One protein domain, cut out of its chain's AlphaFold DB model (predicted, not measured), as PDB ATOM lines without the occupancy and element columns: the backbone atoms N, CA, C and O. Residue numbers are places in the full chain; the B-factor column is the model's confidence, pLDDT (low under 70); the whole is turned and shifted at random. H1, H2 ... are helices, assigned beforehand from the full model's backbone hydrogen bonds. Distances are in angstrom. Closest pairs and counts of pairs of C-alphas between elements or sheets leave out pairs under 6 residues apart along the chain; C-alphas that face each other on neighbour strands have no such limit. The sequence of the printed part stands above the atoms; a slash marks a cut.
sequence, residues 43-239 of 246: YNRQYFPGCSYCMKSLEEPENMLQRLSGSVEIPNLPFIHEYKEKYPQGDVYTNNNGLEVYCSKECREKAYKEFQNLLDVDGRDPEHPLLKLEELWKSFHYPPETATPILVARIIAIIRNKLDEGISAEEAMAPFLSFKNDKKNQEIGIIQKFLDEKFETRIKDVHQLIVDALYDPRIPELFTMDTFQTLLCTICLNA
ATOM      1  N   TYR A  43     194.311 181.872 181.989       77.25
ATOM      2  CA  TYR A  43     193.457 181.365 183.061       77.25
ATOM      3  C   TYR A  43     193.845 181.990 184.405       77.25
ATOM      4  O   TYR A  43     193.004 182.553 185.094       77.25
ATOM      5  N   ASN A  44     195.142 182.021 184.731       78.62
ATOM      6  CA  ASN A  44     195.631 182.640 185.964       78.62
ATOM      7  C   ASN A  44     195.237 184.112 186.078       78.62
ATOM      8  O   ASN A  44     194.868 184.545 187.162       78.62
ATOM      9  N   ARG A  45     195.260 184.867 184.979       79.88
ATOM     10  CA  ARG A  45     194.860 186.280 184.949       79.88
ATOM     11  C   ARG A  45     193.391 186.497 185.342       79.88
ATOM     12  O   ARG A  45     193.054 187.577 185.812       79.88
ATOM     13  N   GLN A  46     192.524 185.491 185.183       77.19
ATOM     14  CA  GLN A  46     191.119 185.571 185.604       77.19
ATOM     15  C   GLN A  46     190.938 185.435 187.120       77.19
ATOM     16  O   GLN A  46     189.966 185.960 187.659       77.19
ATOM     17  N   TYR A  47     191.849 184.735 187.801       77.56
ATOM     18  CA  TYR A  47     191.685 184.369 189.213       77.56
ATOM     19  C   TYR A  47     192.731 184.990 190.140       77.56
ATOM     20  O   TYR A  47     192.474 185.133 191.333       77.56
ATOM     21  N   PHE A  48     193.902 185.352 189.616       82.69
ATOM     22  CA  PHE A  48     195.037 185.839 190.390       82.69
ATOM     23  C   PHE A  48     195.454 187.211 189.868       82.69
ATOM     24  O   PHE A  48     195.940 187.312 188.737       82.69
ATOM     25  N   PRO A  49     195.299 188.276 190.666       83.69
ATOM     26  CA  PRO A  49     195.719 189.595 190.243       83.69
ATOM     27  C   PRO A  49     197.253 189.653 190.261       83.69
ATOM     28  O   PRO A  49     197.903 189.414 191.280       83.69
ATOM     29  N   GLY A  50     197.844 189.952 189.109       88.50
ATOM     30  CA  GLY A  50     199.288 190.046 188.931       88.50
ATOM     31  C   GLY A  50     199.641 191.224 188.039       88.50
ATOM     32  O   GLY A  50     198.908 191.548 187.111       88.50
ATOM     33  N   CYS A  51     200.764 191.881 188.319       90.44
ATOM     34  CA  CYS A  51     201.243 192.982 187.496       90.44
ATOM     35  C   CYS A  51     201.550 192.478 186.082       90.44
ATOM     36  O   CYS A  51     202.446 191.653 185.895       90.44
ATOM     37  N   SER A  52     200.881 193.049 185.085       90.00
ATOM     38  CA  SER A  52     200.991 192.671 183.676       90.00
ATOM     39  C   SER A  52     202.375 192.885 183.058       90.00
ATOM     40  O   SER A  52     202.615 192.401 181.949       90.00
ATOM     41  N   TYR A  53     203.269 193.603 183.747       91.69
ATOM     42  CA  TYR A  53     204.652 193.849 183.328       91.69
ATOM     43  C   TYR A  53     205.660 193.001 184.112       91.69
ATOM     44  O   TYR A  53     206.364 192.181 183.536       91.69
ATOM     45  N   CYS A  54     205.726 193.177 185.436       89.31
ATOM     46  CA  CYS A  54     206.773 192.570 186.267       89.31
ATOM     47  C   CYS A  54     206.357 191.263 186.953       89.31
ATOM     48  O   CYS A  54     207.123 190.727 187.755       89.31
ATOM     49  N   MET A  55     205.136 190.777 186.697       87.94
ATOM     50  CA  MET A  55     204.603 189.520 187.229       87.94
ATOM     51  C   MET A  55     204.521 189.440 188.764       87.94
ATOM     52  O   MET A  55     204.261 188.374 189.318       87.94
ATOM     53  N   LYS A  56     204.720 190.556 189.484       86.75
ATOM     54  CA  LYS A  56     204.493 190.618 190.935       86.75
ATOM     55  C   LYS A  56     203.021 190.358 191.240       86.75
ATOM     56  O   LYS A  56     202.158 190.941 190.586       86.75
ATOM     57  N   SER A  57     202.755 189.537 192.257       86.19
ATOM     58  CA  SER A  57     201.404 189.391 192.802       86.19
ATOM     59  C   SER A  57     200.868 190.749 193.252       86.19
ATOM     60  O   SER A  57     201.595 191.529 193.871       86.19
ATOM     61  N   LEU A  58     199.603 191.004 192.933       86.75
ATOM     62  CA  LEU A  58     198.803 192.119 193.440       86.75
ATOM     63  C   LEU A  58     197.737 191.621 194.433       86.75
ATOM     64  O   LEU A  58     196.807 192.349 194.760       86.75
ATOM     65  N   GLU A  59     197.826 190.361 194.858       83.56
ATOM     66  CA  GLU A  59     197.004 189.790 195.921       83.56
ATOM     67  C   GLU A  59     197.757 189.882 197.247       83.56
ATOM     68  O   GLU A  59     198.899 189.417 197.332       83.56
ATOM     69  N   GLU A  60     197.123 190.484 198.259       81.38
ATOM     70  CA  GLU A  60     197.661 190.559 199.623       81.38
ATOM     71  C   GLU A  60     198.075 189.162 200.120       81.38
ATOM     72  O   GLU A  60     197.332 188.198 199.890       81.38
ATOM     73  N   PRO A  61     199.210 189.030 200.834       82.25
ATOM     74  CA  PRO A  61     199.707 187.735 201.297       82.25
ATOM     75  C   PRO A  61     198.666 186.910 202.068       82.25
ATOM     76  O   PRO A  61     198.538 185.708 201.833       82.25
ATOM     77  N   GLU A  62     197.873 187.538 202.941       81.00
ATOM     78  CA  GLU A  62     196.800 186.867 203.682       81.00
ATOM     79  C   GLU A  62     195.683 186.343 202.783       81.00
ATOM     80  O   GLU A  62     195.223 185.220 202.988       81.00
ATOM     81  N   ASN A  63     195.255 187.130 201.792       82.38
ATOM     82  CA  ASN A  63     194.189 186.732 200.870       82.38
ATOM     83  C   ASN A  63     194.651 185.553 200.011       82.38
ATOM     84  O   ASN A  63     193.937 184.556 199.881       82.38
ATOM     85  N   MET A  64     195.889 185.632 199.517       84.56
ATOM     86  CA  MET A  64     196.522 184.548 198.778       84.56
ATOM     87  C   MET A  64     196.579 183.274 199.619       84.56
ATOM     88  O   MET A  64     196.208 182.198 199.146       84.56
ATOM     89  N   LEU A  65     197.006 183.388 200.875       81.62
ATOM     90  CA  LEU A  65     197.109 182.264 201.795       81.62
ATOM     91  C   LEU A  65     195.743 181.651 202.112       81.62
ATOM     92  O   LEU A  65     195.594 180.429 202.061       81.62
ATOM     93  N   GLN A  66     194.745 182.475 202.426       84.38
ATOM     94  CA  GLN A  66     193.382 182.030 202.706       84.38
ATOM     95  C   GLN A  66     192.815 181.251 201.512       84.38
ATOM     96  O   GLN A  66     192.317 180.134 201.659       84.38
ATOM     97  N   ARG A  67     192.987 181.799 200.304       84.44
ATOM     98  CA  ARG A  67     192.540 181.187 199.052       84.44
ATOM     99  C   ARG A  67     193.266 179.876 198.753       84.44
ATOM    100  O   ARG A  67     192.614 178.900 198.395       84.44
ATOM    101  N   LEU A  68     194.596 179.839 198.878       82.88
ATOM    102  CA  LEU A  68     195.398 178.643 198.581       82.88
ATOM    103  C   LEU A  68     195.212 177.532 199.619       82.88
ATOM    104  O   LEU A  68     195.222 176.357 199.262       82.88
ATOM    105  N   SER A  69     195.035 177.887 200.892       83.69
ATOM    106  CA  SER A  69     194.815 176.920 201.975       83.69
ATOM    107  C   SER A  69     193.374 176.410 202.049       83.69
ATOM    108  O   SER A  69     193.116 175.444 202.766       83.69
ATOM    109  N   GLY A  70     192.426 177.076 201.377       83.50
ATOM    110  CA  GLY A  70     190.993 176.814 201.529       83.50
ATOM    111  C   GLY A  70     190.482 177.027 202.960       83.50
ATOM    112  O   GLY A  70     189.406 176.541 203.308       83.50
ATOM    113  N   SER A  71     191.264 177.703 203.806       80.75
ATOM    114  CA  SER A  71     190.963 177.896 205.223       80.75
ATOM    115  C   SER A  71     190.169 179.178 205.420       80.75
ATOM    116  O   SER A  71     190.469 180.202 204.821       80.75
ATOM    117  N   VAL A  72     189.145 179.141 206.274       78.44
ATOM    118  CA  VAL A  72     188.371 180.347 206.622       78.44
ATOM    119  C   VAL A  72     189.179 181.255 207.551       78.44
ATOM    120  O   VAL A  72     189.101 182.476 207.447       78.44
ATOM    121  N   GLU A  73     189.997 180.662 208.419       80.19
ATOM    122  CA  GLU A  73     190.937 181.374 209.279       80.19
ATOM    123  C   GLU A  73     192.282 181.538 208.567       80.19
ATOM    124  O   GLU A  73     192.754 180.600 207.927       80.19
ATOM    125  N   ILE A  74     192.897 182.719 208.685       69.75
ATOM    126  CA  ILE A  74     194.225 182.996 208.125       69.75
ATOM    127  C   ILE A  74     195.249 182.204 208.952       69.75
ATOM    128  O   ILE A  74     195.410 182.498 210.142       69.75
ATOM    129  N   PRO A  75     195.947 181.211 208.368       67.69
ATOM    130  CA  PRO A  75     197.000 180.491 209.069       67.69
ATOM    131  C   PRO A  75     198.044 181.470 209.614       67.69
ATOM    132  O   PRO A  75     198.496 182.366 208.901       67.69
ATOM    133  N   ASN A  76     198.445 181.298 210.876       72.12
ATOM    134  CA  ASN A  76     199.521 182.094 211.458       72.12
ATOM    135  C   ASN A  76     200.845 181.715 210.784       72.12
ATOM    136  O   ASN A  76     201.439 180.683 211.105       72.12
ATOM    137  N   LEU A  77     201.263 182.524 209.812       68.31
ATOM    138  CA  LEU A  77     202.446 182.268 209.010       68.31
ATOM    139  C   LEU A  77     203.638 183.046 209.581       68.31
ATOM    140  O   LEU A  77     203.562 184.275 209.718       68.31
ATOM    141  N   PRO A  78     204.749 182.363 209.911       71.81
ATOM    142  CA  PRO A  78     205.987 183.041 210.265       71.81
ATOM    143  C   PRO A  78     206.361 184.048 209.169       71.81
ATOM    144  O   PRO A  78     206.203 183.761 207.986       71.81
ATOM    145  N   PHE A  79     206.851 185.224 209.564       72.38
ATOM    146  CA  PHE A  79     207.374 186.247 208.645       72.38
ATOM    147  C   PHE A  79     206.354 186.921 207.707       72.38
ATOM    148  O   PHE A  79     206.760 187.666 206.821       72.38
ATOM    149  N   ILE A  80     205.035 186.777 207.916       75.38
ATOM    150  CA  ILE A  80     204.018 187.440 207.064       75.38
ATOM    151  C   ILE A  80     204.195 188.970 206.965       75.38
ATOM    152  O   ILE A  80     203.877 189.579 205.945       75.38
ATOM    153  N   HIS A  81     204.774 189.590 207.996       74.38
ATOM    154  CA  HIS A  81     205.129 191.009 208.004       74.38
ATOM    155  C   HIS A  81     206.211 191.361 206.966       74.38
ATOM    156  O   HIS A  81     206.085 192.379 206.294       74.38
ATOM    157  N   GLU A  82     207.210 190.500 206.753       76.56
ATOM    158  CA  GLU A  82     208.255 190.706 205.740       76.56
ATOM    159  C   GLU A  82     207.695 190.630 204.313       76.56
ATOM    160  O   GLU A  82     208.151 191.336 203.409       76.56
ATOM    161  N   TYR A  83     206.675 189.792 204.096       72.25
ATOM    162  CA  TYR A  83     205.967 189.722 202.816       72.25
ATOM    163  C   TYR A  83     205.113 190.970 202.574       72.25
ATOM    164  O   TYR A  83     205.096 191.485 201.455       72.25
ATOM    165  N   LYS A  84     204.464 191.506 203.615       72.62
ATOM    166  CA  LYS A  84     203.692 192.756 203.529       72.62
ATOM    167  C   LYS A  84     204.532 193.975 203.177       72.62
ATOM    168  O   LYS A  84     204.060 194.829 202.431       72.62
ATOM    169  N   GLU A  85     205.764 194.052 203.673       66.69
ATOM    170  CA  GLU A  85     206.689 195.142 203.331       66.69
ATOM    171  C   GLU A  85     207.092 195.128 201.849       66.69
ATOM    172  O   GLU A  85     207.362 196.174 201.260       66.69
ATOM    173  N   LYS A  86     207.112 193.942 201.228       67.56
ATOM    174  CA  LYS A  86     207.455 193.749 199.809       67.56
ATOM    175  C   LYS A  86     206.235 193.799 198.884       67.56
ATOM    176  O   LYS A  86     206.403 193.872 197.660       67.56
ATOM    177  N   TYR A  87     205.032 193.730 199.446       68.88
ATOM    178  CA  TYR A  87     203.777 193.819 198.716       68.88
ATOM    179  C   TYR A  87     203.577 195.239 198.155       68.88
ATOM    180  O   TYR A  87     203.922 196.209 198.833       68.88
ATOM    181  N   PRO A  88     203.041 195.406 196.930       67.19
ATOM    182  CA  PRO A  88     202.709 196.725 196.396       67.19
ATOM    183  C   PRO A  88     201.649 197.440 197.253       67.19
ATOM    184  O   PRO A  88     200.452 197.265 197.064       67.19
ATOM    185  N   GLN A  89     202.097 198.269 198.194       62.38
ATOM    186  CA  GLN A  89     201.235 199.127 199.004       62.38
ATOM    187  C   GLN A  89     200.826 200.353 198.167       62.38
ATOM    188  O   GLN A  89     201.640 201.256 197.960       62.38
ATOM    189  N   GLY A  90     199.596 200.390 197.646       64.12
ATOM    190  CA  GLY A  90     199.082 201.552 196.908       64.12
ATOM    191  C   GLY A  90     198.017 201.237 195.859       64.12
ATOM    192  O   GLY A  90     197.534 200.111 195.754       64.12
ATOM    193  N   ASP A  91     197.657 202.258 195.078       72.56
ATOM    194  CA  ASP A  91     196.697 202.130 193.981       72.56
ATOM    195  C   ASP A  91     197.224 201.193 192.886       72.56
ATOM    196  O   ASP A  91     198.382 201.274 192.459       72.56
ATOM    197  N   VAL A  92     196.342 200.334 192.375       81.56
ATOM    198  CA  VAL A  92     196.606 199.563 191.160       81.56
ATOM    199  C   VAL A  92     196.383 200.473 189.959       81.56
ATOM    200  O   VAL A  92     195.345 201.122 189.827       81.56
ATOM    201  N   TYR A  93     197.355 200.506 189.054       88.19
ATOM    202  CA  TYR A  93     197.231 201.249 187.806       88.19
ATOM    203  C   TYR A  93     196.648 200.346 186.732       88.19
ATOM    204  O   TYR A  93     196.992 199.168 186.674       88.19
ATOM    205  N   THR A  94     195.838 200.900 185.835       88.69
ATOM    206  CA  THR A  94     195.313 200.158 184.687       88.69
ATOM    207  C   THR A  94     195.684 200.809 183.362       88.69
ATOM    208  O   THR A  94     196.065 201.989 183.314       88.69
ATOM    209  N   ASN A  95     195.580 200.036 182.282       83.75
ATOM    210  CA  ASN A  95     195.445 200.586 180.931       83.75
ATOM    211  C   ASN A  95     194.050 201.218 180.740       83.75
ATOM    212  O   ASN A  95     193.221 201.222 181.658       83.75
ATOM    213  N   ASN A  96     193.791 201.760 179.548       79.00
ATOM    214  CA  ASN A  96     192.599 202.568 179.280       79.00
ATOM    215  C   ASN A  96     191.288 201.768 179.385       79.00
ATOM    216  O   ASN A  96     190.280 202.301 179.845       79.00
ATOM    217  N   ASN A  97     191.294 200.483 179.012       75.50
ATOM    218  CA  ASN A  97     190.107 199.615 179.073       75.50
ATOM    219  C   ASN A  97     189.936 198.861 180.412       75.50
ATOM    220  O   ASN A  97     188.894 198.220 180.617       75.50
ATOM    221  N   GLY A  98     190.917 198.959 181.316       80.06
ATOM    222  CA  GLY A  98     190.910 198.321 182.634       80.06
ATOM    223  C   GLY A  98     191.265 196.830 182.642       80.06
ATOM    224  O   GLY A  98     191.144 196.201 183.690       80.06
ATOM    225  N   LEU A  99     191.656 196.246 181.503       79.69
ATOM    226  CA  LEU A  99     191.957 194.812 181.400       79.69
ATOM    227  C   LEU A  99     193.347 194.467 181.942       79.69
ATOM    228  O   LEU A  99     193.566 193.360 182.434       79.69
ATOM    229  N   GLU A 100     194.304 195.381 181.826       86.88
ATOM    230  CA  GLU A 100     195.677 195.193 182.294       86.88
ATOM    231  C   GLU A 100     195.901 195.979 183.579       86.88
ATOM    232  O   GLU A 100     195.520 197.149 183.664       86.88
ATOM    233  N   VAL A 101     196.555 195.350 184.556       90.44
ATOM    234  CA  VAL A 101     196.796 195.912 185.889       90.44
ATOM    235  C   VAL A 101     198.292 195.970 186.187       90.44
ATOM    236  O   VAL A 101     199.056 195.078 185.823       90.44
ATOM    237  N   TYR A 102     198.737 197.019 186.872       92.00
ATOM    238  CA  TYR A 102     200.152 197.269 187.138       92.00
ATOM    239  C   TYR A 102     200.375 197.678 188.590       92.00
ATOM    240  O   TYR A 102     199.643 198.501 189.138       92.00
ATOM    241  N   CYS A 103     201.453 197.161 189.187       91.44
ATOM    242  CA  CYS A 103     201.841 197.475 190.567       91.44
ATOM    243  C   CYS A 103     202.374 198.905 190.752       91.44
ATOM    244  O   CYS A 103     202.670 199.309 191.868       91.44
ATOM    245  N   SER A 104     202.631 199.630 189.661       91.44
ATOM    246  CA  SER A 104     203.179 200.986 189.687       91.44
ATOM    247  C   SER A 104     202.948 201.696 188.355       91.44
ATOM    248  O   SER A 104     202.820 201.055 187.304       91.44
ATOM    249  N   LYS A 105     202.982 203.031 188.391       92.44
ATOM    250  CA  LYS A 105     202.985 203.873 187.190       92.44
ATOM    251  C   LYS A 105     204.160 203.538 186.265       92.44
ATOM    252  O   LYS A 105     203.963 203.454 185.060       92.44
ATOM    253  N   GLU A 106     205.336 203.265 186.830       93.62
ATOM    254  CA  GLU A 106     206.530 202.873 186.074       93.62
ATOM    255  C   GLU A 106     206.308 201.569 185.292       93.62
ATOM    256  O   GLU A 106     206.601 201.511 184.101       93.62
ATOM    257  N   CYS A 107     205.735 200.535 185.923       93.19
ATOM    258  CA  CYS A 107     205.402 199.284 185.231       93.19
ATOM    259  C   CYS A 107     204.402 199.506 184.092       93.19
ATOM    260  O   CYS A 107     204.555 198.910 183.029       93.19
ATOM    261  N   ARG A 108     203.401 200.375 184.292       93.75
ATOM    262  CA  ARG A 108     202.443 200.725 183.237       93.75
ATOM    263  C   ARG A 108     203.124 201.434 182.067       93.75
ATOM    264  O   ARG A 108     202.859 201.102 180.919       93.75
ATOM    265  N   GLU A 109     203.982 202.410 182.350       94.81
ATOM    266  CA  GLU A 109     204.681 203.195 181.326       94.81
ATOM    267  C   GLU A 109     205.679 202.345 180.535       94.81
ATOM    268  O   GLU A 109     205.697 202.426 179.308       94.81
ATOM    269  N   LYS A 110     206.445 201.477 181.211       94.75
ATOM    270  CA  LYS A 110     207.333 200.516 180.543       94.75
ATOM    271  C   LYS A 110     206.549 199.542 179.673       94.75
ATOM    272  O   LYS A 110     206.887 199.384 178.506       94.75
ATOM    273  N   ALA A 111     205.462 198.965 180.191       94.44
ATOM    274  CA  ALA A 111     204.607 198.083 179.403       94.44
ATOM    275  C   ALA A 111     204.040 198.790 178.169       94.44
ATOM    276  O   ALA A 111     204.104 198.232 177.081       94.44
ATOM    277  N   TYR A 112     203.525 200.017 178.319       94.31
ATOM    278  CA  TYR A 112     203.014 200.823 177.205       94.31
ATOM    279  C   TYR A 112     204.074 201.079 176.145       94.31
ATOM    280  O   TYR A 112     203.798 200.889 174.965       94.31
ATOM    281  N   LYS A 113     205.287 201.452 176.562       94.88
ATOM    282  CA  LYS A 113     206.399 201.684 175.642       94.88
ATOM    283  C   LYS A 113     206.835 200.402 174.924       94.88
ATOM    284  O   LYS A 113     207.137 200.444 173.739       94.88
ATOM    285  N   GLU A 114     206.920 199.286 175.642       94.25
ATOM    286  CA  GLU A 114     207.496 198.053 175.104       94.25
ATOM    287  C   GLU A 114     206.515 197.247 174.254       94.25
ATOM    288  O   GLU A 114     206.919 196.719 173.222       94.25
ATOM    289  N   PHE A 115     205.244 197.139 174.648       94.44
ATOM    290  CA  PHE A 115     204.282 196.291 173.931       94.44
ATOM    291  C   PHE A 115     202.816 196.733 174.008       94.44
ATOM    292  O   PHE A 115     202.057 196.461 173.080       94.44
ATOM    293  N   GLN A 116     202.369 197.384 175.085       92.56
ATOM    294  CA  GLN A 116     200.940 197.637 175.302       92.56
ATOM    295  C   GLN A 116     200.347 198.702 174.389       92.56
ATOM    296  O   GLN A 116     199.165 198.627 174.103       92.56
ATOM    297  N   ASN A 117     201.121 199.644 173.859       92.25
ATOM    298  CA  ASN A 117     200.616 200.571 172.840       92.25
ATOM    299  C   ASN A 117     200.044 199.865 171.590       92.25
ATOM    300  O   ASN A 117     199.191 200.441 170.921       92.25
ATOM    301  N   LEU A 118     200.505 198.648 171.277       92.88
ATOM    302  CA  LEU A 118     200.016 197.831 170.157       92.88
ATOM    303  C   LEU A 118     199.016 196.750 170.583       92.88
ATOM    304  O   LEU A 118     198.298 196.224 169.735       92.88
ATOM    305  N   LEU A 119     198.995 196.385 171.867       91.44
ATOM    306  CA  LEU A 119     198.116 195.338 172.398       91.44
ATOM    307  C   LEU A 119     196.878 195.887 173.120       91.44
ATOM    308  O   LEU A 119     195.940 195.129 173.371       91.44
ATOM    309  N   ASP A 120     196.852 197.181 173.444       87.38
ATOM    310  CA  ASP A 120     195.711 197.820 174.088       87.38
ATOM    311  C   ASP A 120     194.572 198.004 173.079       87.38
ATOM    312  O   ASP A 120     194.656 198.789 172.136       87.38
ATOM    313  N   VAL A 121     193.488 197.259 173.284       80.69
ATOM    314  CA  VAL A 121     192.285 197.356 172.458       80.69
ATOM    315  C   VAL A 121     191.441 198.519 172.967       80.69
ATOM    316  O   VAL A 121     190.736 198.399 173.978       80.69
ATOM    317  N   ASP A 122     191.534 199.658 172.282       69.50
ATOM    318  CA  ASP A 122     190.696 200.819 172.574       69.50
ATOM    319  C   ASP A 122     189.217 200.508 172.267       69.50
ATOM    320  O   ASP A 122     188.885 199.768 171.341       69.50
ATOM    321  N   GLY A 123     188.303 201.035 173.080       60.72
ATOM    322  CA  GLY A 123     186.862 200.933 172.822       60.72
ATOM    323  C   GLY A 123     186.196 199.561 173.011       60.72
ATOM    324  O   GLY A 123     185.010 199.451 172.709       60.72
ATOM    325  N   ARG A 124     186.895 198.539 173.540       66.94
ATOM    326  CA  ARG A 124     186.359 197.174 173.774       66.94
ATOM    327  C   ARG A 124     185.560 196.631 172.582       66.94
ATOM    328  O   ARG A 124     184.510 196.031 172.800       66.94
ATOM    329  N   ASP A 125     186.026 196.851 171.352       80.62
ATOM    330  CA  ASP A 125     185.414 196.212 170.189       80.62
ATOM    331  C   ASP A 125     185.504 194.688 170.376       80.62
ATOM    332  O   ASP A 125     186.610 194.146 170.290       80.62
ATOM    333  N   PRO A 126     184.389 193.980 170.655       79.19
ATOM    334  CA  PRO A 126     184.420 192.541 170.907       79.19
ATOM    335  C   PRO A 126     184.925 191.758 169.693       79.19
ATOM    336  O   PRO A 126     185.368 190.618 169.826       79.19
ATOM    337  N   GLU A 127     184.887 192.381 168.512       86.81
ATOM    338  CA  GLU A 127     185.342 191.785 167.270       86.81
ATOM    339  C   GLU A 127     186.847 191.948 167.030       86.81
ATOM    340  O   GLU A 127     187.363 191.322 166.094       86.81
ATOM    341  N   HIS A 128     187.552 192.710 167.878       90.25
ATOM    342  CA  HIS A 128     188.983 192.947 167.746       90.25
ATOM    343  C   HIS A 128     189.772 191.622 167.798       90.25
ATOM    344  O   HIS A 128     189.576 190.832 168.734       90.25
ATOM    345  N   PRO A 129     190.712 191.367 166.865       93.00
ATOM    346  CA  PRO A 129     191.359 190.059 166.763       93.00
ATOM    347  C   PRO A 129     192.122 189.635 168.029       93.00
ATOM    348  O   PRO A 129     192.107 188.460 168.379       93.00
ATOM    349  N   LEU A 130     192.711 190.577 168.781       89.88
ATOM    350  CA  LEU A 130     193.368 190.272 170.066       89.88
ATOM    351  C   LEU A 130     192.399 189.789 171.159       89.88
ATOM    352  O   LEU A 130     192.770 188.927 171.951       89.88
ATOM    353  N   LEU A 131     191.158 190.292 171.202       88.12
ATOM    354  CA  LEU A 131     190.168 189.797 172.168       88.12
ATOM    355  C   LEU A 131     189.689 188.396 171.773       88.12
ATOM    356  O   LEU A 131     189.629 187.495 172.610       88.12
ATOM    357  N   LYS A 132     189.444 188.177 170.475       90.81
ATOM    358  CA  LYS A 132     189.139 186.847 169.925       90.81
ATOM    359  C   LYS A 132     190.263 185.844 170.172       90.81
ATOM    360  O   LYS A 132     189.979 184.684 170.451       90.81
ATOM    361  N   LEU A 133     191.521 186.283 170.106       89.81
ATOM    362  CA  LEU A 133     192.698 185.458 170.373       89.81
ATOM    363  C   LEU A 133     192.687 184.922 171.809       89.81
ATOM    364  O   LEU A 133     192.908 183.726 172.016       89.81
ATOM    365  N   GLU A 134     192.406 185.782 172.792       86.56
ATOM    366  CA  GLU A 134     192.305 185.365 174.193       86.56
ATOM    367  C   GLU A 134     191.176 184.351 174.414       86.56
ATOM    368  O   GLU A 134     191.391 183.321 175.058       86.56
ATOM    369  N   GLU A 135     189.986 184.619 173.875       86.31
ATOM    370  CA  GLU A 135     188.819 183.743 174.038       86.31
ATOM    371  C   GLU A 135     188.993 182.400 173.321       86.31
ATOM    372  O   GLU A 135     188.704 181.341 173.890       86.31
ATOM    373  N   LEU A 136     189.547 182.414 172.105       86.62
ATOM    374  CA  LEU A 136     189.875 181.200 171.367       86.62
ATOM    375  C   LEU A 136     190.866 180.338 172.155       86.62
ATOM    376  O   LEU A 136     190.638 179.136 172.304       86.62
ATOM    377  N   TRP A 137     191.920 180.941 172.712       82.75
ATOM    378  CA  TRP A 137     192.918 180.202 173.486       82.75
ATOM    379  C   TRP A 137     192.338 179.596 174.772       82.75
ATOM    380  O   TRP A 137     192.632 178.444 175.101       82.75
ATOM    381  N   LYS A 138     191.456 180.323 175.473       79.62
ATOM    382  CA  LYS A 138     190.746 179.813 176.665       79.62
ATOM    383  C   LYS A 138     189.861 178.598 176.357       79.62
ATOM    384  O   LYS A 138     189.599 177.799 177.251       79.62
ATOM    385  N   SER A 139     189.423 178.416 175.108       80.44
ATOM    386  CA  SER A 139     188.583 177.276 174.702       80.44
ATOM    387  C   SER A 139     189.332 175.928 174.597       80.44
ATOM    388  O   SER A 139     188.709 174.870 174.413       80.44
ATOM    389  N   PHE A 140     190.668 175.917 174.693       75.50
ATOM    390  CA  PHE A 140     191.480 174.700 174.584       75.50
ATOM    391  C   PHE A 140     191.456 173.908 175.906       75.50
ATOM    392  O   PHE A 140     191.838 174.417 176.951       75.50
ATOM    393  N   HIS A 141     190.982 172.651 175.873       58.53
ATOM    394  CA  HIS A 141     190.622 171.881 177.080       58.53
ATOM    395  C   HIS A 141     191.796 171.246 177.861       58.53
ATOM    396  O   HIS A 141     191.544 170.705 178.934       58.53
ATOM    397  N   TYR A 142     193.051 171.287 177.384       54.59
ATOM    398  CA  TYR A 142     194.230 170.823 178.146       54.59
ATOM    399  C   TYR A 142     195.565 171.128 177.423       54.59
ATOM    400  O   TYR A 142     195.672 170.793 176.244       54.59
ATOM    401  N   PRO A 143     196.624 171.624 178.098       50.75
ATOM    402  CA  PRO A 143     196.642 172.707 179.072       50.75
ATOM    403  C   PRO A 143     197.132 174.020 178.402       50.75
ATOM    404  O   PRO A 143     198.254 174.070 177.892       50.75
ATOM    405  N   PRO A 144     196.370 175.128 178.440       52.44
ATOM    406  CA  PRO A 144     196.824 176.443 177.960       52.44
ATOM    407  C   PRO A 144     197.857 177.114 178.898       52.44
ATOM    408  O   PRO A 144     197.984 178.339 178.914       52.44
ATOM    409  N   GLU A 145     198.586 176.317 179.687       53.66
ATOM    410  CA  GLU A 145     199.453 176.727 180.800       53.66
ATOM    411  C   GLU A 145     200.944 176.787 180.435       53.66
ATOM    412  O   GLU A 145     201.760 177.089 181.292       53.66
ATOM    413  N   THR A 146     201.348 176.474 179.200       52.69
ATOM    414  CA  THR A 146     202.786 176.387 178.856       52.69
ATOM    415  C   THR A 146     203.222 177.227 177.660       52.69
ATOM    416  O   THR A 146     204.410 177.504 177.525       52.69
ATOM    417  N   ALA A 147     202.299 177.718 176.830       55.97
ATOM    418  CA  ALA A 147     202.625 178.662 175.761       55.97
ATOM    419  C   ALA A 147     201.405 179.495 175.410       55.97
ATOM    420  O   ALA A 147     200.472 179.001 174.798       55.97
ATOM    421  N   THR A 148     201.379 180.760 175.806       68.44
ATOM    422  CA  THR A 148     200.260 181.624 175.442       68.44
ATOM    423  C   THR A 148     200.598 182.315 174.117       68.44
ATOM    424  O   THR A 148     201.644 182.958 174.045       68.44
ATOM    425  N   PRO A 149     199.734 182.280 173.089       81.31
ATOM    426  CA  PRO A 149     199.853 183.141 171.907       81.31
ATOM    427  C   PRO A 149     200.028 184.625 172.256       81.31
ATOM    428  O   PRO A 149     200.568 185.391 171.470       81.31
ATOM    429  N   ILE A 150     199.648 185.021 173.473       86.25
ATOM    430  CA  ILE A 150     199.921 186.340 174.047       86.25
ATOM    431  C   ILE A 150     201.422 186.633 174.194       86.25
ATOM    432  O   ILE A 150     201.827 187.768 173.967       86.25
ATOM    433  N   LEU A 151     202.274 185.646 174.501       89.25
ATOM    434  CA  LEU A 151     203.729 185.837 174.447       89.25
ATOM    435  C   LEU A 151     204.185 186.129 173.021       89.25
ATOM    436  O   LEU A 151     204.985 187.034 172.827       89.25
ATOM    437  N   VAL A 152     203.642 185.421 172.025       90.31
ATOM    438  CA  VAL A 152     203.944 185.705 170.612       90.31
ATOM    439  C   VAL A 152     203.505 187.125 170.250       90.31
ATOM    440  O   VAL A 152     204.299 187.881 169.697       90.31
ATOM    441  N   ALA A 153     202.292 187.526 170.639       92.88
ATOM    442  CA  ALA A 153     201.792 188.883 170.430       92.88
ATOM    443  C   ALA A 153     202.699 189.945 171.083       92.88
ATOM    444  O   ALA A 153     203.025 190.944 170.444       92.88
ATOM    445  N   ARG A 154     203.179 189.713 172.316       93.25
ATOM    446  CA  ARG A 154     204.137 190.603 173.000       93.25
ATOM    447  C   ARG A 154     205.491 190.655 172.298       93.25
ATOM    448  O   ARG A 154     206.017 191.747 172.128       93.25
ATOM    449  N   ILE A 155     206.037 189.520 171.855       93.50
ATOM    450  CA  ILE A 155     207.296 189.474 171.087       93.50
ATOM    451  C   ILE A 155     207.167 190.315 169.814       93.50
ATOM    452  O   ILE A 155     208.019 191.161 169.547       93.50
ATOM    453  N   ILE A 156     206.084 190.123 169.057       95.25
ATOM    454  CA  ILE A 156     205.817 190.881 167.830       95.25
ATOM    455  C   ILE A 156     205.681 192.375 168.142       95.25
ATOM    456  O   ILE A 156     206.291 193.192 167.456       95.25
ATOM    457  N   ALA A 157     204.934 192.741 169.187       96.00
ATOM    458  CA  ALA A 157     204.775 194.134 169.597       96.00
ATOM    459  C   ALA A 157     206.116 194.785 169.989       96.00
ATOM    460  O   ALA A 157     206.413 195.885 169.529       96.00
ATOM    461  N   ILE A 158     206.967 194.077 170.744       95.88
ATOM    462  CA  ILE A 158     208.321 194.534 171.103       95.88
ATOM    463  C   ILE A 158     209.167 194.771 169.850       95.88
ATOM    464  O   ILE A 158     209.825 195.805 169.738       95.88
ATOM    465  N   ILE A 159     209.157 193.829 168.901       95.94
ATOM    466  CA  ILE A 159     209.906 193.968 167.646       95.94
ATOM    467  C   ILE A 159     209.395 195.186 166.870       95.94
ATOM    468  O   ILE A 159     210.198 196.029 166.484       95.94
ATOM    469  N   ARG A 160     208.075 195.327 166.694       96.88
ATOM    470  CA  ARG A 160     207.471 196.453 165.963       96.88
ATOM    471  C   ARG A 160     207.794 197.804 166.594       96.88
ATOM    472  O   ARG A 160     208.209 198.708 165.877       96.88
ATOM    473  N   ASN A 161     207.711 197.919 167.916       96.56
ATOM    474  CA  ASN A 161     208.081 199.151 168.612       96.56
ATOM    475  C   ASN A 161     209.564 199.505 168.418       96.56
ATOM    476  O   ASN A 161     209.887 200.671 168.210       96.56
ATOM    477  N   LYS A 162     210.470 198.518 168.397       96.56
ATOM    478  CA  LYS A 162     211.882 198.762 168.050       96.56
ATOM    479  C   LYS A 162     212.055 199.229 166.602       96.56
ATOM    480  O   LYS A 162     212.860 200.123 166.350       96.56
ATOM    481  N   LEU A 163     211.302 198.658 165.660       96.81
ATOM    482  CA  LEU A 163     211.308 199.118 164.266       96.81
ATOM    483  C   LEU A 163     210.817 200.568 164.151       96.81
ATOM    484  O   LEU A 163     211.356 201.336 163.356       96.81
ATOM    485  N   ASP A 164     209.816 200.953 164.945       96.31
ATOM    486  CA  ASP A 164     209.304 202.328 165.003       96.31
ATOM    487  C   ASP A 164     210.322 203.303 165.620       96.31
ATOM    488  O   ASP A 164     210.371 204.470 165.231       96.31
ATOM    489  N   GLU A 165     211.197 202.819 166.508       96.19
ATOM    490  CA  GLU A 165     212.374 203.547 167.009       96.19
ATOM    491  C   GLU A 165     213.548 203.589 165.998       96.19
ATOM    492  O   GLU A 165     214.565 204.233 166.263       96.19
ATOM    493  N   GLY A 166     213.421 202.953 164.826       96.25
ATOM    494  CA  GLY A 166     214.425 202.959 163.754       96.25
ATOM    495  C   GLY A 166     215.493 201.863 163.852       96.25
ATOM    496  O   GLY A 166     216.475 201.908 163.109       96.25
ATOM    497  N   ILE A 167     215.316 200.885 164.743       96.94
ATOM    498  CA  ILE A 167     216.181 199.702 164.854       96.94
ATOM    499  C   ILE A 167     215.924 198.766 163.665       96.94
ATOM    500  O   ILE A 167     214.787 198.647 163.201       96.94
ATOM    501  N   SER A 168     216.958 198.089 163.158       96.19
ATOM    502  CA  SER A 168     216.783 197.137 162.052       96.19
ATOM    503  C   SER A 168     215.994 195.894 162.492       96.19
ATOM    504  O   SER A 168     215.942 195.555 163.677       96.19
ATOM    505  N   ALA A 169     215.396 195.176 161.539       93.44
ATOM    506  CA  ALA A 169     214.685 193.932 161.832       93.44
ATOM    507  C   ALA A 169     215.604 192.886 162.478       93.44
ATOM    508  O   ALA A 169     215.218 192.235 163.449       93.44
ATOM    509  N   GLU A 170     216.840 192.774 161.994       91.44
ATOM    510  CA  GLU A 170     217.843 191.850 162.518       91.44
ATOM    511  C   GLU A 170     218.178 192.163 163.980       91.44
ATOM    512  O   GLU A 170     218.163 191.267 164.826       91.44
ATOM    513  N   GLU A 171     218.427 193.435 164.302       93.25
ATOM    514  CA  GLU A 171     218.729 193.880 165.666       93.25
ATOM    515  C   GLU A 171     217.519 193.754 166.603       93.25
ATOM    516  O   GLU A 171     217.660 193.362 167.767       93.25
ATOM    517  N   ALA A 172     216.312 194.034 166.105       93.19
ATOM    518  CA  ALA A 172     215.083 193.897 166.877       93.19
ATOM    519  C   ALA A 172     214.789 192.428 167.231       93.19
ATOM    520  O   ALA A 172     214.353 192.148 168.354       93.19
ATOM    521  N   MET A 173     215.075 191.503 166.308       90.06
ATOM    522  CA  MET A 173     214.862 190.061 166.466       90.06
ATOM    523  C   MET A 173     215.989 189.349 167.222       90.06
ATOM    524  O   MET A 173     215.730 188.312 167.835       90.06
ATOM    525  N   ALA A 174     217.213 189.888 167.225       89.38
ATOM    526  CA  ALA A 174     218.399 189.253 167.808       89.38
ATOM    527  C   ALA A 174     218.206 188.648 169.218       89.38
ATOM    528  O   ALA A 174     218.651 187.514 169.417       89.38
ATOM    529  N   PRO A 175     217.506 189.298 170.177       86.94
ATOM    530  CA  PRO A 175     217.280 188.724 171.509       86.94
ATOM    531  C   PRO A 175     216.505 187.398 171.501       86.94
ATOM    532  O   PRO A 175     216.645 186.593 172.414       86.94
ATOM    533  N   PHE A 176     215.693 187.160 170.469       83.31
ATOM    534  CA  PHE A 176     214.861 185.964 170.339       83.31
ATOM    535  C   PHE A 176     215.554 184.846 169.544       83.31
ATOM    536  O   PHE A 176     215.108 183.701 169.568       83.31
ATOM    537  N   LEU A 177     216.668 185.140 168.864       76.38
ATOM    538  CA  LEU A 177     217.404 184.164 168.051       76.38
ATOM    539  C   LEU A 177     218.345 183.279 168.879       76.38
ATOM    540  O   LEU A 177     218.760 182.215 168.420       76.38
ATOM    541  N   SER A 178     218.697 183.691 170.100       70.00
ATOM    542  CA  SER A 178     219.606 182.935 170.967       70.00
ATOM    543  C   SER A 178     218.953 181.745 171.664       70.00
ATOM    544  O   SER A 178     219.684 180.906 172.202       70.00
ATOM    545  N   PHE A 179     217.619 181.651 171.651       73.50
ATOM    546  CA  PHE A 179     216.870 180.587 172.315       73.50
ATOM    547  C   PHE A 179     217.195 179.196 171.766       73.50
ATOM    548  O   PHE A 179     217.676 179.023 170.642       73.50
ATOM    549  N   LYS A 180     216.963 178.172 172.592       66.31
ATOM    550  CA  LYS A 180     217.129 176.787 172.163       66.31
ATOM    551  C   LYS A 180     216.078 176.466 171.101       66.31
ATOM    552  O   LYS A 180     214.884 176.564 171.373       66.31
ATOM    553  N   ASN A 181     216.544 176.054 169.924       63.03
ATOM    554  CA  ASN A 181     215.718 175.687 168.776       63.03
ATOM    555  C   ASN A 181     216.155 174.323 168.212       63.03
ATOM    556  O   ASN A 181     216.505 174.182 167.042       63.03
ATOM    557  N   ASP A 182     216.244 173.329 169.098       61.84
ATOM    558  CA  ASP A 182     216.713 171.986 168.761       61.84
ATOM    559  C   ASP A 182     215.712 171.293 167.819       61.84
ATOM    560  O   ASP A 182     214.586 170.976 168.211       61.84
ATOM    561  N   LYS A 183     216.143 171.031 166.578       51.22
ATOM    562  CA  LYS A 183     215.356 170.330 165.548       51.22
ATOM    563  C   LYS A 183     214.905 168.938 165.998       51.22
ATOM    564  O   LYS A 183     213.827 168.492 165.622       51.22
ATOM    565  N   LYS A 184     215.684 168.273 166.856       51.81
ATOM    566  CA  LYS A 184     215.334 166.965 167.418       51.81
ATOM    567  C   LYS A 184     214.175 167.084 168.413       51.81
ATOM    568  O   LYS A 184     213.330 166.203 168.458       51.81
ATOM    569  N   ASN A 185     214.077 168.192 169.158       51.06
ATOM    570  CA  ASN A 185     212.923 168.484 170.020       51.06
ATOM    571  C   ASN A 185     211.694 168.988 169.245       51.06
ATOM    572  O   ASN A 185     210.575 168.770 169.702       51.06
ATOM    573  N   GLN A 186     211.877 169.613 168.076       51.59
ATOM    574  CA  GLN A 186     210.765 169.895 167.158       51.59
ATOM    575  C   GLN A 186     210.119 168.586 166.654       51.59
ATOM    576  O   GLN A 186     208.896 168.505 166.557       51.59
ATOM    577  N   GLU A 187     210.922 167.538 166.418       47.53
ATOM    578  CA  GLU A 187     210.443 166.183 166.091       47.53
ATOM    579  C   GLU A 187     209.864 165.429 167.311       47.53
ATOM    580  O   GLU A 187     208.919 164.648 167.169       47.53
ATOM    581  N   ILE A 188     210.377 165.666 168.527       46.34
ATOM    582  CA  ILE A 188     209.900 165.020 169.763       46.34
ATOM    583  C   ILE A 188     208.625 165.709 170.266       46.34
ATOM    584  O   ILE A 188     208.650 166.563 171.146       46.34
ATOM    585  N   GLY A 189     207.476 165.274 169.752       50.34
ATOM    586  CA  GLY A 189     206.238 165.117 170.526       50.34
ATOM    587  C   GLY A 189     205.507 166.367 171.044       50.34
ATOM    588  O   GLY A 189     204.321 166.255 171.326       50.34
ATOM    589  N   ILE A 190     206.134 167.540 171.182       53.12
ATOM    590  CA  ILE A 190     205.478 168.771 171.661       53.12
ATOM    591  C   ILE A 190     204.534 169.272 170.577       53.12
ATOM    592  O   ILE A 190     203.342 169.415 170.828       53.12
ATOM    593  N   ILE A 191     205.045 169.409 169.350       53.28
ATOM    594  CA  ILE A 191     204.222 169.695 168.179       53.28
ATOM    595  C   ILE A 191     203.161 168.602 168.014       53.28
ATOM    596  O   ILE A 191     202.011 168.934 167.829       53.28
ATOM    597  N   GLN A 192     203.466 167.311 168.179       54.44
ATOM    598  CA  GLN A 192     202.455 166.245 168.029       54.44
ATOM    599  C   GLN A 192     201.382 166.219 169.134       54.44
ATOM    600  O   GLN A 192     200.247 165.847 168.860       54.44
ATOM    601  N   LYS A 193     201.706 166.629 170.369       55.81
ATOM    602  CA  LYS A 193     200.724 166.843 171.453       55.81
ATOM    603  C   LYS A 193     199.809 168.024 171.156       55.81
ATOM    604  O   LYS A 193     198.673 168.038 171.615       55.81
ATOM    605  N   PHE A 194     200.328 168.995 170.412       53.59
ATOM    606  CA  PHE A 194     199.553 170.067 169.834       53.59
ATOM    607  C   PHE A 194     198.780 169.575 168.601       53.59
ATOM    608  O   PHE A 194     197.611 169.846 168.515       53.59
ATOM    609  N   LEU A 195     199.320 168.772 167.689       51.69
ATOM    610  CA  LEU A 195     198.684 168.378 166.422       51.69
ATOM    611  C   LEU A 195     197.638 167.244 166.533       51.69
ATOM    612  O   LEU A 195     197.693 166.281 165.765       51.69
ATOM    613  N   ASP A 196     196.649 167.337 167.426       60.12
ATOM    614  CA  ASP A 196     195.380 166.668 167.107       60.12
ATOM    615  C   ASP A 196     194.695 167.424 165.939       60.12
ATOM    616  O   ASP A 196     194.911 168.623 165.749       60.12
ATOM    617  N   GLU A 197     193.904 166.744 165.095       60.06
ATOM    618  CA  GLU A 197     193.298 167.377 163.897       60.06
ATOM    619  C   GLU A 197     192.448 168.620 164.246       60.06
ATOM    620  O   GLU A 197     192.332 169.568 163.460       60.06
ATOM    621  N   LYS A 198     191.871 168.648 165.456       64.50
ATOM    622  CA  LYS A 198     191.092 169.791 165.949       64.50
ATOM    623  C   LYS A 198     191.995 170.982 166.260       64.50
ATOM    624  O   LYS A 198     191.603 172.120 166.014       64.50
ATOM    625  N   PHE A 199     193.181 170.743 166.789       71.38
ATOM    626  CA  PHE A 199     194.140 171.759 167.174       71.38
ATOM    627  C   PHE A 199     194.924 172.302 165.980       71.38
ATOM    628  O   PHE A 199     195.214 173.493 165.969       71.38
ATOM    629  N   GLU A 200     195.189 171.508 164.936       71.88
ATOM    630  CA  GLU A 200     195.788 172.034 163.697       71.88
ATOM    631  C   GLU A 200     194.921 173.155 163.097       71.88
ATOM    632  O   GLU A 200     195.429 174.215 162.730       71.88
ATOM    633  N   THR A 201     193.599 172.948 163.061       78.06
ATOM    634  CA  THR A 201     192.643 173.975 162.613       78.06
ATOM    635  C   THR A 201     192.684 175.193 163.537       78.06
ATOM    636  O   THR A 201     192.839 176.321 163.081       78.06
ATOM    637  N   ARG A 202     192.656 174.965 164.852       80.19
ATOM    638  CA  ARG A 202     192.661 176.039 165.850       80.19
ATOM    639  C   ARG A 202     193.953 176.863 165.860       80.19
ATOM    640  O   ARG A 202     193.897 178.059 166.111       80.19
ATOM    641  N   ILE A 203     195.114 176.268 165.585       83.31
ATOM    642  CA  ILE A 203     196.385 177.002 165.469       83.31
ATOM    643  C   ILE A 203     196.403 177.896 164.239       83.31
ATOM    644  O   ILE A 203     196.958 178.988 164.321       83.31
ATOM    645  N   LYS A 204     195.780 177.477 163.131       88.44
ATOM    646  CA  LYS A 204     195.598 178.349 161.960       88.44
ATOM    647  C   LYS A 204     194.727 179.552 162.317       88.44
ATOM    648  O   LYS A 204     195.088 180.669 161.967       88.44
ATOM    649  N   ASP A 205     193.659 179.345 163.084       91.25
ATOM    650  CA  ASP A 205     192.803 180.441 163.558       91.25
ATOM    651  C   ASP A 205     193.568 181.397 164.494       91.25
ATOM    652  O   ASP A 205     193.511 182.613 164.330       91.25
ATOM    653  N   VAL A 206     194.346 180.861 165.443       90.56
ATOM    654  CA  VAL A 206     195.224 181.649 166.332       90.56
ATOM    655  C   VAL A 206     196.244 182.458 165.524       90.56
ATOM    656  O   VAL A 206     196.445 183.643 165.794       90.56
ATOM    657  N   HIS A 207     196.892 181.826 164.543       93.06
ATOM    658  CA  HIS A 207     197.854 182.473 163.655       93.06
ATOM    659  C   HIS A 207     197.198 183.610 162.873       93.06
ATOM    660  O   HIS A 207     197.710 184.728 162.896       93.06
ATOM    661  N   GLN A 208     196.032 183.364 162.274       96.06
ATOM    662  CA  GLN A 208     195.295 184.372 161.520       96.06
ATOM    663  C   GLN A 208     194.916 185.574 162.391       96.06
ATOM    664  O   GLN A 208     195.130 186.707 161.977       96.06
ATOM    665  N   LEU A 209     194.455 185.354 163.627       95.75
ATOM    666  CA  LEU A 209     194.134 186.445 164.556       95.75
ATOM    667  C   LEU A 209     195.360 187.301 164.914       95.75
ATOM    668  O   LEU A 209     195.235 188.515 165.084       95.75
ATOM    669  N   ILE A 210     196.548 186.696 165.008       95.25
ATOM    670  CA  ILE A 210     197.807 187.432 165.205       95.25
ATOM    671  C   ILE A 210     198.166 188.245 163.961       95.25
ATOM    672  O   ILE A 210     198.567 189.400 164.096       95.25
ATOM    673  N   VAL A 211     198.018 187.671 162.765       96.69
ATOM    674  CA  VAL A 211     198.249 188.383 161.498       96.69
ATOM    675  C   VAL A 211     197.302 189.578 161.393       96.69
ATOM    676  O   VAL A 211     197.763 190.700 161.202       96.69
ATOM    677  N   ASP A 212     196.007 189.366 161.609       96.19
ATOM    678  CA  ASP A 212     194.980 190.406 161.500       96.19
ATOM    679  C   ASP A 212     195.215 191.566 162.479       96.19
ATOM    680  O   ASP A 212     194.970 192.722 162.138       96.19
ATOM    681  N   ALA A 213     195.704 191.275 163.690       94.25
ATOM    682  CA  ALA A 213     195.994 192.302 164.689       94.25
ATOM    683  C   ALA A 213     197.339 193.009 164.481       94.25
ATOM    684  O   ALA A 213     197.455 194.206 164.750       94.25
ATOM    685  N   LEU A 214     198.385 192.268 164.109       96.12
ATOM    686  CA  LEU A 214     199.761 192.718 164.321       96.12
ATOM    687  C   LEU A 214     200.631 192.749 163.069       96.12
ATOM    688  O   LEU A 214     201.782 193.169 163.211       96.12
ATOM    689  N   TYR A 215     200.127 192.347 161.898       97.00
ATOM    690  CA  TYR A 215     200.920 192.280 160.667       97.00
ATOM    691  C   TYR A 215     201.713 193.561 160.399       97.00
ATOM    692  O   TYR A 215     201.202 194.678 160.513       97.00
ATOM    693  N   ASP A 216     202.969 193.379 159.998       96.19
ATOM    694  CA  ASP A 216     203.865 194.468 159.644       96.19
ATOM    695  C   ASP A 216     204.664 194.107 158.378       96.19
ATOM    696  O   ASP A 216     205.410 193.120 158.384       96.19
ATOM    697  N   PRO A 217     204.548 194.889 157.288       96.25
ATOM    698  CA  PRO A 217     205.210 194.587 156.021       96.25
ATOM    699  C   PRO A 217     206.739 194.719 156.077       96.25
ATOM    700  O   PRO A 217     207.404 194.341 155.115       96.25
ATOM    701  N   ARG A 218     207.315 195.250 157.166       96.06
ATOM    702  CA  ARG A 218     208.774 195.301 157.379       96.06
ATOM    703  C   ARG A 218     209.354 193.957 157.827       96.06
ATOM    704  O   ARG A 218     210.552 193.740 157.684       96.06
ATOM    705  N   ILE A 219     208.519 193.072 158.371       94.25
ATOM    706  CA  ILE A 219     208.897 191.756 158.912       94.25
ATOM    707  C   ILE A 219     207.878 190.672 158.502       94.25
ATOM    708  O   ILE A 219     207.382 189.940 159.362       94.25
ATOM    709  N   PRO A 220     207.546 190.535 157.202       94.69
ATOM    710  CA  PRO A 220     206.504 189.614 156.736       94.69
ATOM    711  C   PRO A 220     206.797 188.155 157.119       94.69
ATOM    712  O   PRO A 220     205.881 187.375 157.384       94.69
ATOM    713  N   GLU A 221     208.077 187.821 157.268       91.44
ATOM    714  CA  GLU A 221     208.550 186.459 157.513       91.44
ATOM    715  C   GLU A 221     208.189 185.973 158.920       91.44
ATOM    716  O   GLU A 221     208.022 184.769 159.140       91.44
ATOM    717  N   LEU A 222     207.987 186.910 159.856       90.81
ATOM    718  CA  LEU A 222     207.517 186.638 161.216       90.81
ATOM    719  C   LEU A 222     206.049 186.187 161.250       90.81
ATOM    720  O   LEU A 222     205.618 185.554 162.211       90.81
ATOM    721  N   PHE A 223     205.298 186.486 160.188       94.62
ATOM    722  CA  PHE A 223     203.871 186.199 160.060       94.62
ATOM    723  C   PHE A 223     203.583 184.971 159.196       94.62
ATOM    724  O   PHE A 223     202.423 184.687 158.906       94.62
ATOM    725  N   THR A 224     204.600 184.203 158.803       93.38
ATOM    726  CA  THR A 224     204.381 182.897 158.168       93.38
ATOM    727  C   THR A 224     203.986 181.849 159.208       93.38
ATOM    728  O   THR A 224     204.380 181.923 160.373       93.38
ATOM    729  N   MET A 225     203.218 180.841 158.788       88.38
ATOM    730  CA  MET A 225     202.813 179.740 159.670       88.38
ATOM    731  C   MET A 225     204.023 178.966 160.221       88.38
ATOM    732  O   MET A 225     204.033 178.589 161.390       88.38
ATOM    733  N   ASP A 226     205.056 178.771 159.398       84.44
ATOM    734  CA  ASP A 226     206.288 178.063 159.773       84.44
ATOM    735  C   ASP A 226     207.048 178.797 160.891       84.44
ATOM    736  O   ASP A 226     207.379 178.214 161.931       84.44
ATOM    737  N   THR A 227     207.225 180.115 160.742       85.81
ATOM    738  CA  THR A 227     207.832 180.942 161.791       85.81
ATOM    739  C   THR A 227     206.968 180.967 163.049       85.81
ATOM    740  O   THR A 227     207.497 180.846 164.155       85.81
ATOM    741  N   PHE A 228     205.643 181.068 162.913       86.25
ATOM    742  CA  PHE A 228     204.727 181.058 164.053       86.25
ATOM    743  C   PHE A 228     204.825 179.758 164.867       86.25
ATOM    744  O   PHE A 228     204.976 179.796 166.091       86.25
ATOM    745  N   GLN A 229     204.811 178.603 164.198       81.56
ATOM    746  CA  GLN A 229     204.989 177.301 164.842       81.56
ATOM    747  C   GLN A 229     206.367 177.180 165.503       81.56
ATOM    748  O   GLN A 229     206.468 176.710 166.639       81.56
ATOM    749  N   THR A 230     207.417 177.667 164.837       79.94
ATOM    750  CA  THR A 230     208.776 177.707 165.396       79.94
ATOM    751  C   THR A 230     208.840 178.562 166.664       79.94
ATOM    752  O   THR A 230     209.434 178.138 167.658       79.94
ATOM    753  N   LEU A 231     208.194 179.730 166.679       82.44
ATOM    754  CA  LEU A 231     208.113 180.599 167.856       82.44
ATOM    755  C   LEU A 231     207.344 179.940 169.000       82.44
ATOM    756  O   LEU A 231     207.825 179.958 170.131       82.44
ATOM    757  N   LEU A 232     206.199 179.311 168.722       80.12
ATOM    758  CA  LEU A 232     205.448 178.567 169.737       80.12
ATOM    759  C   LEU A 232     206.293 177.448 170.355       80.12
ATOM    760  O   LEU A 232     206.316 177.302 171.576       80.12
ATOM    761  N   CYS A 233     207.036 176.700 169.538       76.25
ATOM    762  CA  CYS A 233     207.942 175.660 170.029       76.25
ATOM    763  C   CYS A 233     209.080 176.246 170.857       76.25
ATOM    764  O   CYS A 233     209.404 175.728 171.922       76.25
ATOM    765  N   THR A 234     209.660 177.351 170.391       78.19
ATOM    766  CA  THR A 234     210.727 178.057 171.099       78.19
ATOM    767  C   THR A 234     210.237 178.524 172.467       78.19
ATOM    768  O   THR A 234     210.903 178.272 173.468       78.19
ATOM    769  N   ILE A 235     209.044 179.113 172.546       79.44
ATOM    770  CA  ILE A 235     208.419 179.490 173.816       79.44
ATOM    771  C   ILE A 235     208.229 178.250 174.694       79.44
ATOM    772  O   ILE A 235     208.699 178.254 175.822       79.44
ATOM    773  N   CYS A 236     207.649 177.161 174.181       74.69
ATOM    774  CA  CYS A 236     207.470 175.925 174.958       74.69
ATOM    775  C   CYS A 236     208.786 175.358 175.520       74.69
ATOM    776  O   CYS A 236     208.798 174.808 176.618       74.69
ATOM    777  N   LEU A 237     209.884 175.452 174.764       74.25
ATOM    778  CA  LEU A 237     211.186 174.892 175.141       74.25
ATOM    779  C   LEU A 237     211.983 175.780 176.101       74.25
ATOM    780  O   LEU A 237     212.853 175.272 176.807       74.25
ATOM    781  N   ASN A 238     211.730 177.090 176.094       76.44
ATOM    782  CA  ASN A 238     212.540 178.074 176.817       76.44
ATOM    783  C   ASN A 238     211.758 178.799 177.924       76.44
ATOM    784  O   ASN A 238     212.374 179.447 178.769       76.44
ATOM    785  N   ALA A 239     210.426 178.701 177.949       72.94
ATOM    786  CA  ALA A 239     209.609 179.310 178.986       72.94
ATOM    787  C   ALA A 239     209.919 178.669 180.340       72.94
ATOM    788  O   ALA A 239     209.680 177.484 180.576       72.94
TER     789      ALA A 239
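Overview. This is residues 43 to 239 of the 246 residues of an uncharacterized protein of Piromyces sp. (strain E2) (UniProt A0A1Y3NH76). Two unequal lobes: a larger one of helices H5 to H12, in which H5, H7, H10 and H12 pack on H6, and a small one of H2 and H3 at the far end, joined through H4 and the loops at residues 48 to 60 and 87 to 104. In the larger lobe H5, H6 and H10 are roughly aligned while H12 crosses H6, and H1 lies between the lobes. The 197 printed residues have twelve named helices, H1 to H12 in chain order, and no named strand; the class is all helix. The whole is compact, with a radius of gyration of the C-alphas of 19.1 A and spans of 53 by 39 by 35 A.

Arrangement. H1, residues 43 to 47, is close to but not clearly touching H5, residues 129 to 138, with C-alphas 43 and 138 closest at 7.1 A. H2, residues 61 to 69, touches H3, residues 80 to 86, at a steep tilt of 55 degrees, opposite ways; closest are C-alphas 61 and 83, 6.7 A. H4, residues 105 to 119, touches the hub H6, residues 149 to 164, with residues 113 to 119 alone, about perpendicular at 86 degrees; closest are C-alphas 115 and 157, 4.9 A. H6 and H7, residues 169 to 177, form a helical hairpin; C-alphas 159 and 172 are closest at 5.2 A. H10, residues 197 to 214, touches H5 with residues 206 to 213 alone, at a shallow tilt of 28 degrees, opposite ways; closest are C-alphas 129 and 209, 5.1 A. H12, residues 225 to 238, touches H6 with residues 231 to 235 alone; closest are C-alphas 152 and 231, 7.1 A. H8, residues 183 to 187, and H9, residues 190 to 194, are close to but not clearly touching H12, as is H11, residues 220 to 223. Every O i to N i+4 pair is within hydrogen-bond range in H2, H5, H6, H8, H9 and H12, against 0 of 1 in H1 with 2 of 2 O i to N i+3 pairs, 2 of 3 in H3, 8 of 11 in H4, 3 of 5 in H7 and 13 of 14 in H10; H11 is too short for one.

Along the chain. H1 begins at C-alpha 43 (193.457, 181.365, 183.061), and H12 ends at C-alpha 238 (212.540, 178.074, 176.817). From first to last C-alpha H10 measures 26.2 A, H6 22.5 A, H12 19.8 A and H4 17.8 A.

Size, cuts and confidence. The C-alphas farthest apart, of Asn 76 and Pro 217, are 57.1 A apart. The printed part has no cut; the links H1 to H2 and H3 to H4 are long. Mean pLDDT of the printed part is 81.1, with 39 residues under 70, among them 180 to 198.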